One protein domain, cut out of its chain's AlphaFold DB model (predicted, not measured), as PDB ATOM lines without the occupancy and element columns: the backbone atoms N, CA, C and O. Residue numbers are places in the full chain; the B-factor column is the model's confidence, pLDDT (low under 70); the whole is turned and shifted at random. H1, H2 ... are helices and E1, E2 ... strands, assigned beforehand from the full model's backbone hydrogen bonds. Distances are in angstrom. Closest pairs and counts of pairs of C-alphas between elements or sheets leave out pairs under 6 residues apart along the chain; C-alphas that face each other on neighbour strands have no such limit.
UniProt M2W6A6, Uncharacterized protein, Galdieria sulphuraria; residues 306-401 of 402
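AT A GLANCE: This is residues 306 to 401 of the 402 residues of an uncharacterized protein of Galdieria sulphuraria (UniProt M2W6A6). The strand hairpin E1 and E2, short helices H1 and H2 and loops make a compact head; the long helix H3 is an arm, residues 375 to 401 sticking out. Under half of the 96 printed residues are in named elements, mostly helix: two antiparallel strands, then three helices. The whole is only just extended, close to loose, with a radius of gyration of the C-alphas of 19.2 A and spans of 67 by 26 by 23 A.

HOW THE PARTS SIT: Find E1, residues 321 to 323, and E2, residues 335 to 337, a hairpin with N 322 and O 336 within hydrogen-bond range, 2.9 A. H1, residues 338 to 343, and H2, residues 348 to 353, only just touch, only at the corner, with 3 pairs of C-alphas within 8 A, the closest those of Phe 341 and Phe 348, 6.1 A. H3, residues 372 to 399, is apart from these four. Every O i to N i+4 pair in H1, H2 and H3 is within hydrogen-bond range.

IN THESE COORDINATES: Find E1 from C-alpha 321 at (158.061, 237.133, 330.092); H3 runs 40.6 A to C-alpha 399 at (165.567, 241.749, 384.446).

THE WHOLE: The printed part has no cut; links E1 to E2 and H2 to H3 are long, and no printed residue is under 70 in pLDDT.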
ATOM      1  N   LYS A 306     156.995 232.902 338.789       97.31
ATOM      2  CA  LYS A 306     155.711 233.028 338.071       97.31
ATOM      3  C   LYS A 306     155.254 234.477 337.853       97.31
ATOM      4  O   LYS A 306     154.280 234.717 337.145       97.31
ATOM      5  N   PHE A 307     155.919 235.437 338.496       97.75
ATOM      6  CA  PHE A 307     155.518 236.841 338.534       97.75
ATOM      7  C   PHE A 307     156.670 237.747 338.114       97.75
ATOM      8  O   PHE A 307     157.815 237.545 338.527       97.75
ATOM      9  N   CYS A 308     156.348 238.796 337.356       98.19
ATOM     10  CA  CYS A 308     157.304 239.823 336.969       98.19
ATOM     11  C   CYS A 308     157.943 240.450 338.209       98.19
ATOM     12  O   CYS A 308     157.260 240.944 339.106       98.19
ATOM     13  N   HIS A 309     159.270 240.511 338.225       97.94
ATOM     14  CA  HIS A 309     160.017 241.089 339.325       97.94
ATOM     15  C   HIS A 309     159.728 242.583 339.536       97.94
ATOM     16  O   HIS A 309     159.808 243.069 340.662       97.94
ATOM     17  N   LEU A 310     159.388 243.307 338.468       97.69
ATOM     18  CA  LEU A 310     159.198 244.756 338.505       97.69
ATOM     19  C   LEU A 310     157.768 245.165 338.870       97.69
ATOM     20  O   LEU A 310     157.596 246.116 339.620       97.69
ATOM     21  N   CYS A 311     156.751 244.456 338.369       97.19
ATOM     22  CA  CYS A 311     155.344 244.833 338.568       97.19
ATOM     23  C   CYS A 311     154.476 243.772 339.260       97.19
ATOM     24  O   CYS A 311     153.277 243.985 339.396       97.19
ATOM     25  N   ALA A 312     155.047 242.628 339.656       97.00
ATOM     26  CA  ALA A 312     154.352 241.491 340.276       97.00
ATOM     27  C   ALA A 312     153.171 240.902 339.488       97.00
ATOM     28  O   ALA A 312     152.456 240.047 340.005       97.00
ATOM     29  N   ARG A 313     152.967 241.294 338.225       97.06
ATOM     30  CA  ARG A 313     151.965 240.649 337.366       97.06
ATOM     31  C   ARG A 313     152.392 239.218 337.063       97.06
ATOM     32  O   ARG A 313     153.567 238.986 336.775       97.06
ATOM     33  N   ALA A 314     151.446 238.290 337.135       97.19
ATOM     34  CA  ALA A 314     151.659 236.892 336.785       97.19
ATOM     35  C   ALA A 314     151.896 236.726 335.281       97.19
ATOM     36  O   ALA A 314     151.443 237.555 334.484       97.19
ATOM     37  N   ALA A 315     152.571 235.643 334.901       96.19
ATOM     38  CA  ALA A 315     152.564 235.174 333.523       96.19
ATOM     39  C   ALA A 315     151.114 234.865 333.118       96.19
ATOM     40  O   ALA A 315     150.435 234.071 333.769       96.19
ATOM     41  N   SER A 316     150.627 235.521 332.070       95.69
ATOM     42  CA  SER A 316     149.317 235.254 331.476       95.69
ATOM     43  C   SER A 316     149.492 234.989 329.986       95.69
ATOM     44  O   SER A 316     150.536 235.319 329.425       95.69
ATOM     45  N   LYS A 317     148.468 234.429 329.328       94.06
ATOM     46  CA  LYS A 317     148.513 234.116 327.886       94.06
ATOM     47  C   LYS A 317     148.897 235.323 327.014       94.06
ATOM     48  O   LYS A 317     149.482 235.139 325.958       94.06
ATOM     49  N   ASN A 318     148.624 236.542 327.490       95.69
ATOM     50  CA  ASN A 318     148.839 237.789 326.750       95.69
ATOM     51  C   ASN A 318     150.076 238.575 327.215       95.69
ATOM     52  O   ASN A 318     150.287 239.700 326.767       95.69
ATOM     53  N   ILE A 319     150.845 238.070 328.184       96.50
ATOM     54  CA  ILE A 319     152.008 238.782 328.722       96.50
ATOM     55  C   ILE A 319     153.223 237.879 328.591       96.50
ATOM     56  O   ILE A 319     153.427 236.975 329.404       96.50
ATOM     57  N   ARG A 320     154.064 238.183 327.601       97.81
ATOM     58  CA  ARG A 320     155.357 237.530 327.441       97.81
ATOM     59  C   ARG A 320     156.281 237.925 328.592       97.81
ATOM     60  O   ARG A 320     156.262 239.058 329.095       97.81
ATOM     61  N   MET A 321     157.074 236.962 329.036       98.19
ATOM     62  CA  MET A 321     158.061 237.133 330.092       98.19
ATOM     63  C   MET A 321     159.397 236.591 329.626       98.19
ATOM     64  O   MET A 321     159.446 235.565 328.957       98.19
ATOM     65  N   ILE A 322     160.463 237.256 330.049       98.25
ATOM     66  CA  ILE A 322     161.827 236.795 329.846       98.25
ATOM     67  C   ILE A 322     162.486 236.491 331.188       98.25
ATOM     68  O   ILE A 322     162.305 237.211 332.181       98.25
ATOM     69  N   VAL A 323     163.230 235.391 331.215       98.44
ATOM     70  CA  VAL A 323     163.936 234.875 332.387       98.44
ATOM     71  C   VAL A 323     165.368 235.408 332.390       98.44
ATOM     72  O   VAL A 323     165.972 235.557 331.340       98.44
ATOM     73  N   CYS A 324     165.912 235.725 333.566       98.44
ATOM     74  CA  CYS A 324     167.321 236.103 333.703       98.44
ATOM     75  C   CYS A 324     168.251 234.946 333.295       98.44
ATOM     76  O   CYS A 324     168.071 233.843 333.804       98.44
ATOM     77  N   SER A 325     169.293 235.206 332.506       98.25
ATOM     78  CA  SER A 325     170.276 234.200 332.070       98.25
ATOM     79  C   SER A 325     171.028 233.525 333.223       98.25
ATOM     80  O   SER A 325     171.304 232.328 333.184       98.25
ATOM     81  N   ASN A 326     171.218 234.233 334.343       97.88
ATOM     82  CA  ASN A 326     171.768 233.674 335.589       97.88
ATOM     83  C   ASN A 326     170.889 232.576 336.233       97.88
ATOM     84  O   ASN A 326     171.224 232.074 337.314       97.88
ATOM     85  N   ILE A 327     169.759 232.213 335.619       97.12
ATOM     86  CA  ILE A 327     169.003 231.012 335.967       97.12
ATOM     87  C   ILE A 327     169.811 229.740 335.696       97.12
ATOM     88  O   ILE A 327     169.730 228.815 336.497       97.12
ATOM     89  N   GLN A 328     170.645 229.717 334.651       96.12
ATOM     90  CA  GLN A 328     171.450 228.547 334.273       96.12
ATOM     91  C   GLN A 328     172.444 228.151 335.371       96.12
ATOM     92  O   GLN A 328     172.640 226.975 335.648       96.12
ATOM     93  N   ILE A 329     172.995 229.144 336.075       95.62
ATOM     94  CA  ILE A 329     173.921 228.963 337.208       95.62
ATOM     95  C   ILE A 329     173.146 228.739 338.531       95.62
ATOM     96  O   ILE A 329     173.723 228.616 339.610       95.62
ATOM     97  N   GLY A 330     171.809 228.746 338.494       95.38
ATOM     98  CA  GLY A 330     170.967 228.615 339.682       95.38
ATOM     99  C   GLY A 330     171.095 229.795 340.653       95.38
ATOM    100  O   GLY A 330     170.867 229.630 341.853       95.38
ATOM    101  N   MET A 331     171.471 230.984 340.162       96.00
ATOM    102  CA  MET A 331     171.682 232.184 340.983       96.00
ATOM    103  C   MET A 331     170.494 233.146 340.978       96.00
ATOM    104  O   MET A 331     170.293 233.889 341.941       96.00
ATOM    105  N   CYS A 332     169.711 233.178 339.897       97.00
ATOM    106  CA  CYS A 332     168.598 234.109 339.770       97.00
ATOM    107  C   CYS A 332     167.376 233.452 339.137       97.00
ATOM    108  O   CYS A 332     167.423 233.010 338.000       97.00
ATOM    109  N   LEU A 333     166.251 233.477 339.850       97.38
ATOM    110  CA  LEU A 333     164.967 232.969 339.351       97.38
ATOM    111  C   LEU A 333     164.042 234.093 338.860       97.38
ATOM    112  O   LEU A 333     162.845 233.892 338.689       97.38
ATOM    113  N   LYS A 334     164.547 235.322 338.719       97.69
ATOM    114  CA  LYS A 334     163.703 236.487 338.429       97.69
ATOM    115  C   LYS A 334     163.345 236.550 336.950       97.69
ATOM    116  O   LYS A 334     164.192 236.334 336.088       97.69
ATOM    117  N   VAL A 335     162.100 236.934 336.693       98.38
ATOM    118  CA  VAL A 335     161.563 237.159 335.350       98.38
ATOM    119  C   VAL A 335     161.097 238.603 335.202       98.38
ATOM    120  O   VAL A 335     160.734 239.249 336.190       98.38
ATOM    121  N   THR A 336     161.098 239.120 333.980       98.44
ATOM    122  CA  THR A 336     160.605 240.467 333.662       98.44
ATOM    123  C   THR A 336     159.606 240.375 332.517       98.44
ATOM    124  O   THR A 336     159.845 239.663 331.549       98.44
ATOM    125  N   CYS A 337     158.463 241.051 332.633       98.56
ATOM    126  CA  CYS A 337     157.462 241.047 331.570       98.56
ATOM    127  C   CYS A 337     157.747 242.100 330.495       98.56
ATOM    128  O   CYS A 337     158.341 243.143 330.775       98.56
ATOM    129  N   GLU A 338     157.224 241.853 329.299       98.31
ATOM    130  CA  GLU A 338     157.320 242.727 328.126       98.31
ATOM    131  C   GLU A 338     156.889 244.175 328.408       98.31
ATOM    132  O   GLU A 338     157.601 245.123 328.085       98.31
ATOM    133  N   LYS A 339     155.773 244.370 329.123       98.00
ATOM    134  CA  LYS A 339     155.294 245.717 329.483       98.00
ATOM    135  C   LYS A 339     156.314 246.497 330.310       98.00
ATOM    136  O   LYS A 339     156.408 247.715 330.196       98.00
ATOM    137  N   CYS A 340     157.067 245.815 331.172       98.12
ATOM    138  CA  CYS A 340     158.118 246.472 331.934       98.12
ATOM    139  C   CYS A 340     159.369 246.738 331.092       98.12
ATOM    140  O   CYS A 340     160.056 247.702 331.396       98.12
ATOM    141  N   PHE A 341     159.655 245.960 330.047       97.94
ATOM    142  CA  PHE A 341     160.704 246.313 329.082       97.94
ATOM    143  C   PHE A 341     160.374 247.617 328.362       97.94
ATOM    144  O   PHE A 341     161.168 248.553 328.411       97.94
ATOM    145  N   GLN A 342     159.162 247.708 327.809       97.75
ATOM    146  CA  GLN A 342     158.675 248.903 327.113       97.75
ATOM    147  C   GLN A 342     158.742 250.144 328.010       97.75
ATOM    148  O   GLN A 342     159.292 251.164 327.622       97.75
ATOM    149  N   GLN A 343     158.268 250.040 329.258       97.38
ATOM    150  CA  GLN A 343     158.296 251.158 330.211       97.38
ATOM    151  C   GLN A 343     159.698 251.648 330.590       97.38
ATOM    152  O   GLN A 343     159.816 252.758 331.101       97.38
ATOM    153  N   ASN A 344     160.730 250.817 330.440       96.75
ATOM    154  CA  ASN A 344     162.111 251.198 330.732       96.75
ATOM    155  C   ASN A 344     162.937 251.388 329.445       96.75
ATOM    156  O   ASN A 344     164.158 251.479 329.536       96.75
ATOM    157  N   ASN A 345     162.288 251.445 328.274       97.31
ATOM    158  CA  ASN A 345     162.929 251.590 326.965       97.31
ATOM    159  C   ASN A 345     164.009 250.523 326.691       97.31
ATOM    160  O   ASN A 345     165.079 250.828 326.168       97.31
ATOM    161  N   TRP A 346     163.753 249.265 327.065       97.12
ATOM    162  CA  TRP A 346     164.619 248.130 326.723       97.12
ATOM    163  C   TRP A 346     164.066 247.365 325.520       97.12
ATOM    164  O   TRP A 346     162.850 247.209 325.389       97.12
ATOM    165  N   ASN A 347     164.953 246.823 324.683       98.00
ATOM    166  CA  ASN A 347     164.561 246.016 323.532       98.00
ATOM    167  C   ASN A 347     164.188 244.589 323.964       98.00
ATOM    168  O   ASN A 347     165.036 243.805 324.391       98.00
ATOM    169  N   PHE A 348     162.896 244.268 323.905       98.25
ATOM    170  CA  PHE A 348     162.387 242.963 324.327       98.25
ATOM    171  C   PHE A 348     162.670 241.859 323.302       98.25
ATOM    172  O   PHE A 348     163.013 240.748 323.699       98.25
ATOM    173  N   GLU A 349     162.568 242.166 322.005       98.19
ATOM    174  CA  GLU A 349     162.779 241.185 320.932       98.19
ATOM    175  C   GLU A 349     164.243 240.744 320.859       98.19
ATOM    176  O   GLU A 349     164.527 239.557 320.735       98.19
ATOM    177  N   GLU A 350     165.181 241.674 321.050       98.12
ATOM    178  CA  GLU A 350     166.611 241.356 321.141       98.12
ATOM    179  C   GLU A 350     166.915 240.405 322.306       98.12
ATOM    180  O   GLU A 350     167.671 239.442 322.159       98.12
ATOM    181  N   ALA A 351     166.291 240.647 323.459       98.12
ATOM    182  CA  ALA A 351     166.487 239.822 324.642       98.12
ATOM    183  C   ALA A 351     165.865 238.423 324.475       98.12
ATOM    184  O   ALA A 351     166.432 237.444 324.951       98.12
ATOM    185  N   ILE A 352     164.724 238.306 323.784       98.00
ATOM    186  CA  ILE A 352     164.130 237.006 323.436       98.00
ATOM    187  C   ILE A 352     164.980 236.256 322.412       98.00
ATOM    188  O   ILE A 352     165.127 235.043 322.543       98.00
ATOM    189  N   GLY A 353     165.529 236.953 321.414       98.06
ATOM    190  CA  GLY A 353     166.402 236.348 320.408       98.06
ATOM    191  C   GLY A 353     167.684 235.775 321.016       98.06
ATOM    192  O   GLY A 353     168.189 234.768 320.532       98.06
ATOM    193  N   ASN A 354     168.162 236.373 322.113       97.88
ATOM    194  CA  ASN A 354     169.361 235.950 322.834       97.88
ATOM    195  C   ASN A 354     169.074 235.779 324.340       97.88
ATOM    196  O   ASN A 354     169.528 236.588 325.155       97.88
ATOM    197  N   PRO A 355     168.347 234.725 324.754       96.50
ATOM    198  CA  PRO A 355     167.928 234.565 326.148       96.50
ATOM    199  C   PRO A 355     169.115 234.430 327.115       96.50
ATOM    200  O   PRO A 355     169.028 234.847 328.272       96.50
ATOM    201  N   ASP A 356     170.246 233.913 326.630       97.31
ATOM    202  CA  ASP A 356     171.467 233.703 327.414       97.31
ATOM    203  C   ASP A 356     172.223 235.008 327.712       97.31
ATOM    204  O   ASP A 356     172.950 235.101 328.702       97.31
ATOM    205  N   SER A 357     172.022 236.057 326.909       97.50
ATOM    206  CA  SER A 357     172.671 237.356 327.126       97.50
ATOM    207  C   SER A 357     171.888 238.248 328.099       97.50
ATOM    208  O   SER A 357     172.442 239.179 328.700       97.50
ATOM    209  N   TRP A 358     170.598 237.967 328.316       97.94
ATOM    210  CA  TRP A 358     169.745 238.814 329.139       97.94
ATOM    211  C   TRP A 358     169.987 238.635 330.646       97.94
ATOM    212  O   TRP A 358     169.434 237.762 331.318       97.94
ATOM    213  N   ILE A 359     170.731 239.572 331.232       98.38
ATOM    214  CA  ILE A 359     170.890 239.696 332.686       98.38
ATOM    215  C   ILE A 359     169.853 240.684 333.237       98.38
ATOM    216  O   ILE A 359     169.872 241.868 332.909       98.38
ATOM    217  N   CYS A 360     168.974 240.231 334.136       98.12
ATOM    218  CA  CYS A 360     167.948 241.105 334.713       98.12
ATOM    219  C   CYS A 360     168.536 242.245 335.573       98.12
ATOM    220  O   CYS A 360     169.624 242.129 336.145       98.12
ATOM    221  N   THR A 361     167.762 243.316 335.768       97.81
ATOM    222  CA  THR A 361     168.170 244.483 336.581       97.81
ATOM    223  C   THR A 361     168.546 244.148 338.019       97.81
ATOM    224  O   THR A 361     169.334 244.858 338.631       97.81
ATOM    225  N   HIS A 362     168.037 243.044 338.565       97.44
ATOM    226  CA  HIS A 362     168.417 242.602 339.902       97.44
ATOM    227  C   HIS A 362     169.858 242.122 339.972       97.44
ATOM    228  O   HIS A 362     170.584 242.499 340.885       97.44
ATOM    229  N   CYS A 363     170.280 241.312 339.004       97.06
ATOM    230  CA  CYS A 363     171.659 240.849 338.936       97.06
ATOM    231  C   CYS A 363     172.620 241.985 338.576       97.06
ATOM    232  O   CYS A 363     173.757 241.962 339.029       97.06
ATOM    233  N   ARG A 364     172.144 242.995 337.835       97.00
ATOM    234  CA  ARG A 364     172.892 244.229 337.545       97.00
ATOM    235  C   ARG A 364     172.950 245.212 338.724       97.00
ATOM    236  O   ARG A 364     173.674 246.193 338.646       97.00
ATOM    237  N   GLY A 365     172.177 244.993 339.793       96.06
ATOM    238  CA  GLY A 365     172.102 245.921 340.928       96.06
ATOM    239  C   GLY A 365     171.355 247.230 340.637       96.06
ATOM    240  O   GLY A 365     171.445 248.167 341.422       96.06
ATOM    241  N   SER A 366     170.591 247.299 339.545       96.50
ATOM    242  CA  SER A 366     169.908 248.504 339.053       96.50
ATOM    243  C   SER A 366     168.380 248.389 339.102       96.50
ATOM    244  O   SER A 366     167.661 248.926 338.258       96.50
ATOM    245  N   CYS A 367     167.840 247.647 340.072       96.62
ATOM    246  CA  CYS A 367     166.390 247.535 340.222       96.62
ATOM    247  C   CYS A 367     165.749 248.887 340.573       96.62
ATOM    248  O   CYS A 367     166.186 249.528 341.530       96.62
ATOM    249  N   PRO A 368     164.659 249.288 339.892       94.94
ATOM    250  CA  PRO A 368     163.930 250.495 340.254       94.94
ATOM    251  C   PRO A 368     163.262 250.337 341.625       94.94
ATOM    252  O   PRO A 368     162.938 249.225 342.049       94.94
ATOM    253  N   TYR A 369     162.962 251.456 342.284       92.50
ATOM    254  CA  TYR A 369     162.358 251.475 343.622       92.50
ATOM    255  C   TYR A 369     161.036 250.693 343.726       92.50
ATOM    256  O   TYR A 369     160.740 250.126 344.773       92.50
ATOM    257  N   ARG A 370     160.265 250.590 342.636       93.56
ATOM    258  CA  ARG A 370     159.014 249.807 342.575       93.56
ATOM    259  C   ARG A 370     159.203 248.288 342.460       93.56
ATOM    260  O   ARG A 370     158.221 247.552 342.509       93.56
ATOM    261  N   ALA A 371     160.430 247.809 342.254       96.44
ATOM    262  CA  ALA A 371     160.696 246.389 342.073       96.44
ATOM    263  C   ALA A 371     160.412 245.592 343.352       96.44
ATOM    264  O   ALA A 371     160.613 246.054 344.469       96.44
ATOM    265  N   GLN A 372     160.037 244.325 343.202       95.44
ATOM    266  CA  GLN A 372     159.717 243.472 344.344       95.44
ATOM    267  C   GLN A 372     160.892 243.314 345.322       95.44
ATOM    268  O   GLN A 372     160.674 243.097 346.506       95.44
ATOM    269  N   CYS A 373     162.151 243.430 344.876       94.50
ATOM    270  CA  CYS A 373     163.300 243.257 345.772       94.50
ATOM    271  C   CYS A 373     163.402 244.377 346.802       94.50
ATOM    272  O   CYS A 373     163.711 244.063 347.947       94.50
ATOM    273  N   SER A 374     163.120 245.631 346.437       92.62
ATOM    274  CA  SER A 374     163.132 246.746 347.392       92.62
ATOM    275  C   SER A 374     162.007 246.568 348.416       92.62
ATOM    276  O   SER A 374     162.231 246.686 349.619       92.62
ATOM    277  N   ILE A 375     160.820 246.158 347.954       92.50
ATOM    278  CA  ILE A 375     159.651 245.894 348.797       92.50
ATOM    279  C   ILE A 375     159.957 244.761 349.784       92.50
ATOM    280  O   ILE A 375     159.717 244.894 350.987       92.50
ATOM    281  N   TYR A 376     160.541 243.658 349.305       91.50
ATOM    282  CA  TYR A 376     160.963 242.554 350.163       91.50
ATOM    283  C   TYR A 376     162.090 242.953 351.113       91.50
ATOM    284  O   TYR A 376     162.081 242.511 352.258       91.50
ATOM    285  N   GLN A 377     163.047 243.779 350.685       90.56
ATOM    286  CA  GLN A 377     164.106 244.286 351.557       90.56
ATOM    287  C   GLN A 377     163.524 245.125 352.694       90.56
ATOM    288  O   GLN A 377     163.825 244.828 353.848       90.56
ATOM    289  N   ARG A 378     162.625 246.073 352.396       90.25
ATOM    290  CA  ARG A 378     161.933 246.884 353.410       90.25
ATOM    291  C   ARG A 378     161.103 246.014 354.352       90.25
ATOM    292  O   ARG A 378     161.230 246.120 355.567       90.25
ATOM    293  N   THR A 379     160.319 245.086 353.804       92.75
ATOM    294  CA  THR A 379     159.491 244.167 354.604       92.75
ATOM    295  C   THR A 379     160.347 243.285 355.515       92.75
ATOM    296  O   THR A 379     160.034 243.103 356.690       92.75
ATOM    297  N   ASN A 380     161.449 242.740 354.997       89.06
ATOM    298  CA  ASN A 380     162.367 241.915 355.779       89.06
ATOM    299  C   ASN A 380     163.126 242.733 356.823       89.06
ATOM    300  O   ASN A 380     163.337 242.226 357.920       89.06
ATOM    301  N   HIS A 381     163.523 243.967 356.505       89.44
ATOM    302  CA  HIS A 381     164.129 244.886 357.463       89.44
ATOM    303  C   HIS A 381     163.154 245.155 358.619       89.44
ATOM    304  O   HIS A 381     163.483 244.838 359.760       89.44
ATOM    305  N   ARG A 382     161.906 245.552 358.324       91.81
ATOM    306  CA  ARG A 382     160.856 245.752 359.337       91.81
ATOM    307  C   ARG A 382     160.645 244.515 360.211       91.81
ATOM    308  O   ARG A 382     160.607 244.618 361.428       91.81
ATOM    309  N   ARG A 383     160.581 243.320 359.612       92.88
ATOM    310  CA  ARG A 383     160.458 242.059 360.371       92.88
ATOM    311  C   ARG A 383     161.651 241.795 361.291       92.88
ATOM    312  O   ARG A 383     161.456 241.246 362.370       92.88
ATOM    313  N   ARG A 384     162.874 242.132 360.875       90.38
ATOM    314  CA  ARG A 384     164.075 241.960 361.712       90.38
ATOM    315  C   ARG A 384     164.066 242.920 362.886       90.38
ATOM    316  O   ARG A 384     164.275 242.479 364.006       90.38
ATOM    317  N   VAL A 385     163.764 244.184 362.619       91.00
ATOM    318  CA  VAL A 385     163.599 245.220 363.637       91.00
ATOM    319  C   VAL A 385     162.549 244.803 364.660       91.00
ATOM    320  O   VAL A 385     162.843 244.782 365.847       91.00
ATOM    321  N   SER A 386     161.355 244.390 364.222       92.62
ATOM    322  CA  SER A 386     160.300 243.963 365.150       92.62
ATOM    323  C   SER A 386     160.740 242.788 366.023       92.62
ATOM    324  O   SER A 386     160.482 242.799 367.219       92.62
ATOM    325  N   ARG A 387     161.455 241.802 365.461       93.44
ATOM    326  CA  ARG A 387     162.009 240.687 366.251       93.44
ATOM    327  C   ARG A 387     163.067 241.150 367.250       93.44
ATOM    328  O   ARG A 387     163.100 240.631 368.357       93.44
ATOM    329  N   PHE A 388     163.917 242.098 366.862       93.06
ATOM    330  CA  PHE A 388     164.928 242.665 367.750       93.06
ATOM    331  C   PHE A 388     164.281 243.411 368.922       93.06
ATOM    332  O   PHE A 388     164.626 243.148 370.069       93.06
ATOM    333  N   LEU A 389     163.295 244.270 368.647       92.69
ATOM    334  CA  LEU A 389     162.568 245.012 369.679       92.69
ATOM    335  C   LEU A 389     161.809 244.078 370.628       92.69
ATOM    336  O   LEU A 389     161.905 244.247 371.837       92.69
ATOM    337  N   MET A 390     161.130 243.051 370.101       94.75
ATOM    338  CA  MET A 390     160.460 242.040 370.931       94.75
ATOM    339  C   MET A 390     161.444 241.267 371.816       94.75
ATOM    340  O   MET A 390     161.134 240.990 372.970       94.75
ATOM    341  N   LYS A 391     162.637 240.939 371.299       95.06
ATOM    342  CA  LYS A 391     163.691 240.281 372.085       95.06
ATOM    343  C   LYS A 391     164.187 241.187 373.213       95.06
ATOM    344  O   LYS A 391     164.220 240.747 374.351       95.06
ATOM    345  N   LYS A 392     164.485 242.452 372.903       94.81
ATOM    346  CA  LYS A 392     164.947 243.437 373.890       94.81
ATOM    347  C   LYS A 392     163.900 243.705 374.973       94.81
ATOM    348  O   LYS A 392     164.240 243.821 376.138       94.81
ATOM    349  N   GLN A 393     162.621 243.775 374.602       95.88
ATOM    350  CA  GLN A 393     161.537 243.937 375.571       95.88
ATOM    351  C   GLN A 393     161.399 242.716 376.490       95.88
ATOM    352  O   GLN A 393     161.127 242.875 377.672       95.88
ATOM    353  N   LYS A 394     161.609 241.505 375.961       96.56
ATOM    354  CA  LYS A 394     161.626 240.281 376.771       96.56
ATOM    355  C   LYS A 394     162.775 240.289 377.780       96.56
ATOM    356  O   LYS A 394     162.526 239.986 378.934       96.56
ATOM    357  N   GLU A 395     163.975 240.679 377.351       95.81
ATOM    358  CA  GLU A 395     165.153 240.813 378.224       95.81
ATOM    359  C   GLU A 395     164.889 241.827 379.353       95.81
ATOM    360  O   GLU A 395     165.038 241.491 380.519       95.81
ATOM    361  N   LEU A 396     164.351 243.011 379.030       95.62
ATOM    362  CA  LEU A 396     163.997 244.021 380.042       95.62
ATOM    363  C   LEU A 396     162.940 243.539 381.049       95.62
ATOM    364  O   LEU A 396     162.981 243.921 382.214       95.62
ATOM    365  N   ASN A 397     161.979 242.723 380.611       96.25
ATOM    366  CA  ASN A 397     160.957 242.175 381.504       96.25
ATOM    367  C   ASN A 397     161.508 241.051 382.403       96.25
ATOM    368  O   ASN A 397     161.012 240.867 383.513       96.25
ATOM    369  N   GLU A 398     162.493 240.289 381.921       96.94
ATOM    370  CA  GLU A 398     163.184 239.259 382.708       96.94
ATOM    371  C   GLU A 398     164.039 239.907 383.805       96.94
ATOM    372  O   GLU A 398     163.938 239.488 384.955       96.94
ATOM    373  N   ASP A 399     164.755 240.990 383.483       95.69
ATOM    374  CA  ASP A 399     165.567 241.749 384.446       95.69
ATOM    375  C   ASP A 399     164.723 242.416 385.549       95.69
ATOM    376  O   ASP A 399     165.199 242.613 386.661       95.69
ATOM    377  N   TYR A 400     163.460 242.766 385.270       96.69
ATOM    378  CA  TYR A 400     162.561 243.371 386.267       96.69
ATOM    379  C   TYR A 400     161.903 242.340 387.201       96.69
ATOM    380  O   TYR A 400     161.249 242.710 388.174       96.69
ATOM    381  N   SER A 401     162.004 241.048 386.876       93.00
ATOM    382  CA  SER A 401     161.373 239.968 387.649       93.00
ATOM    383  C   SER A 401     162.305 239.340 388.693       93.00
ATOM    384  O   SER A 401     161.841 238.532 389.497       93.00
TER     385      SER A 401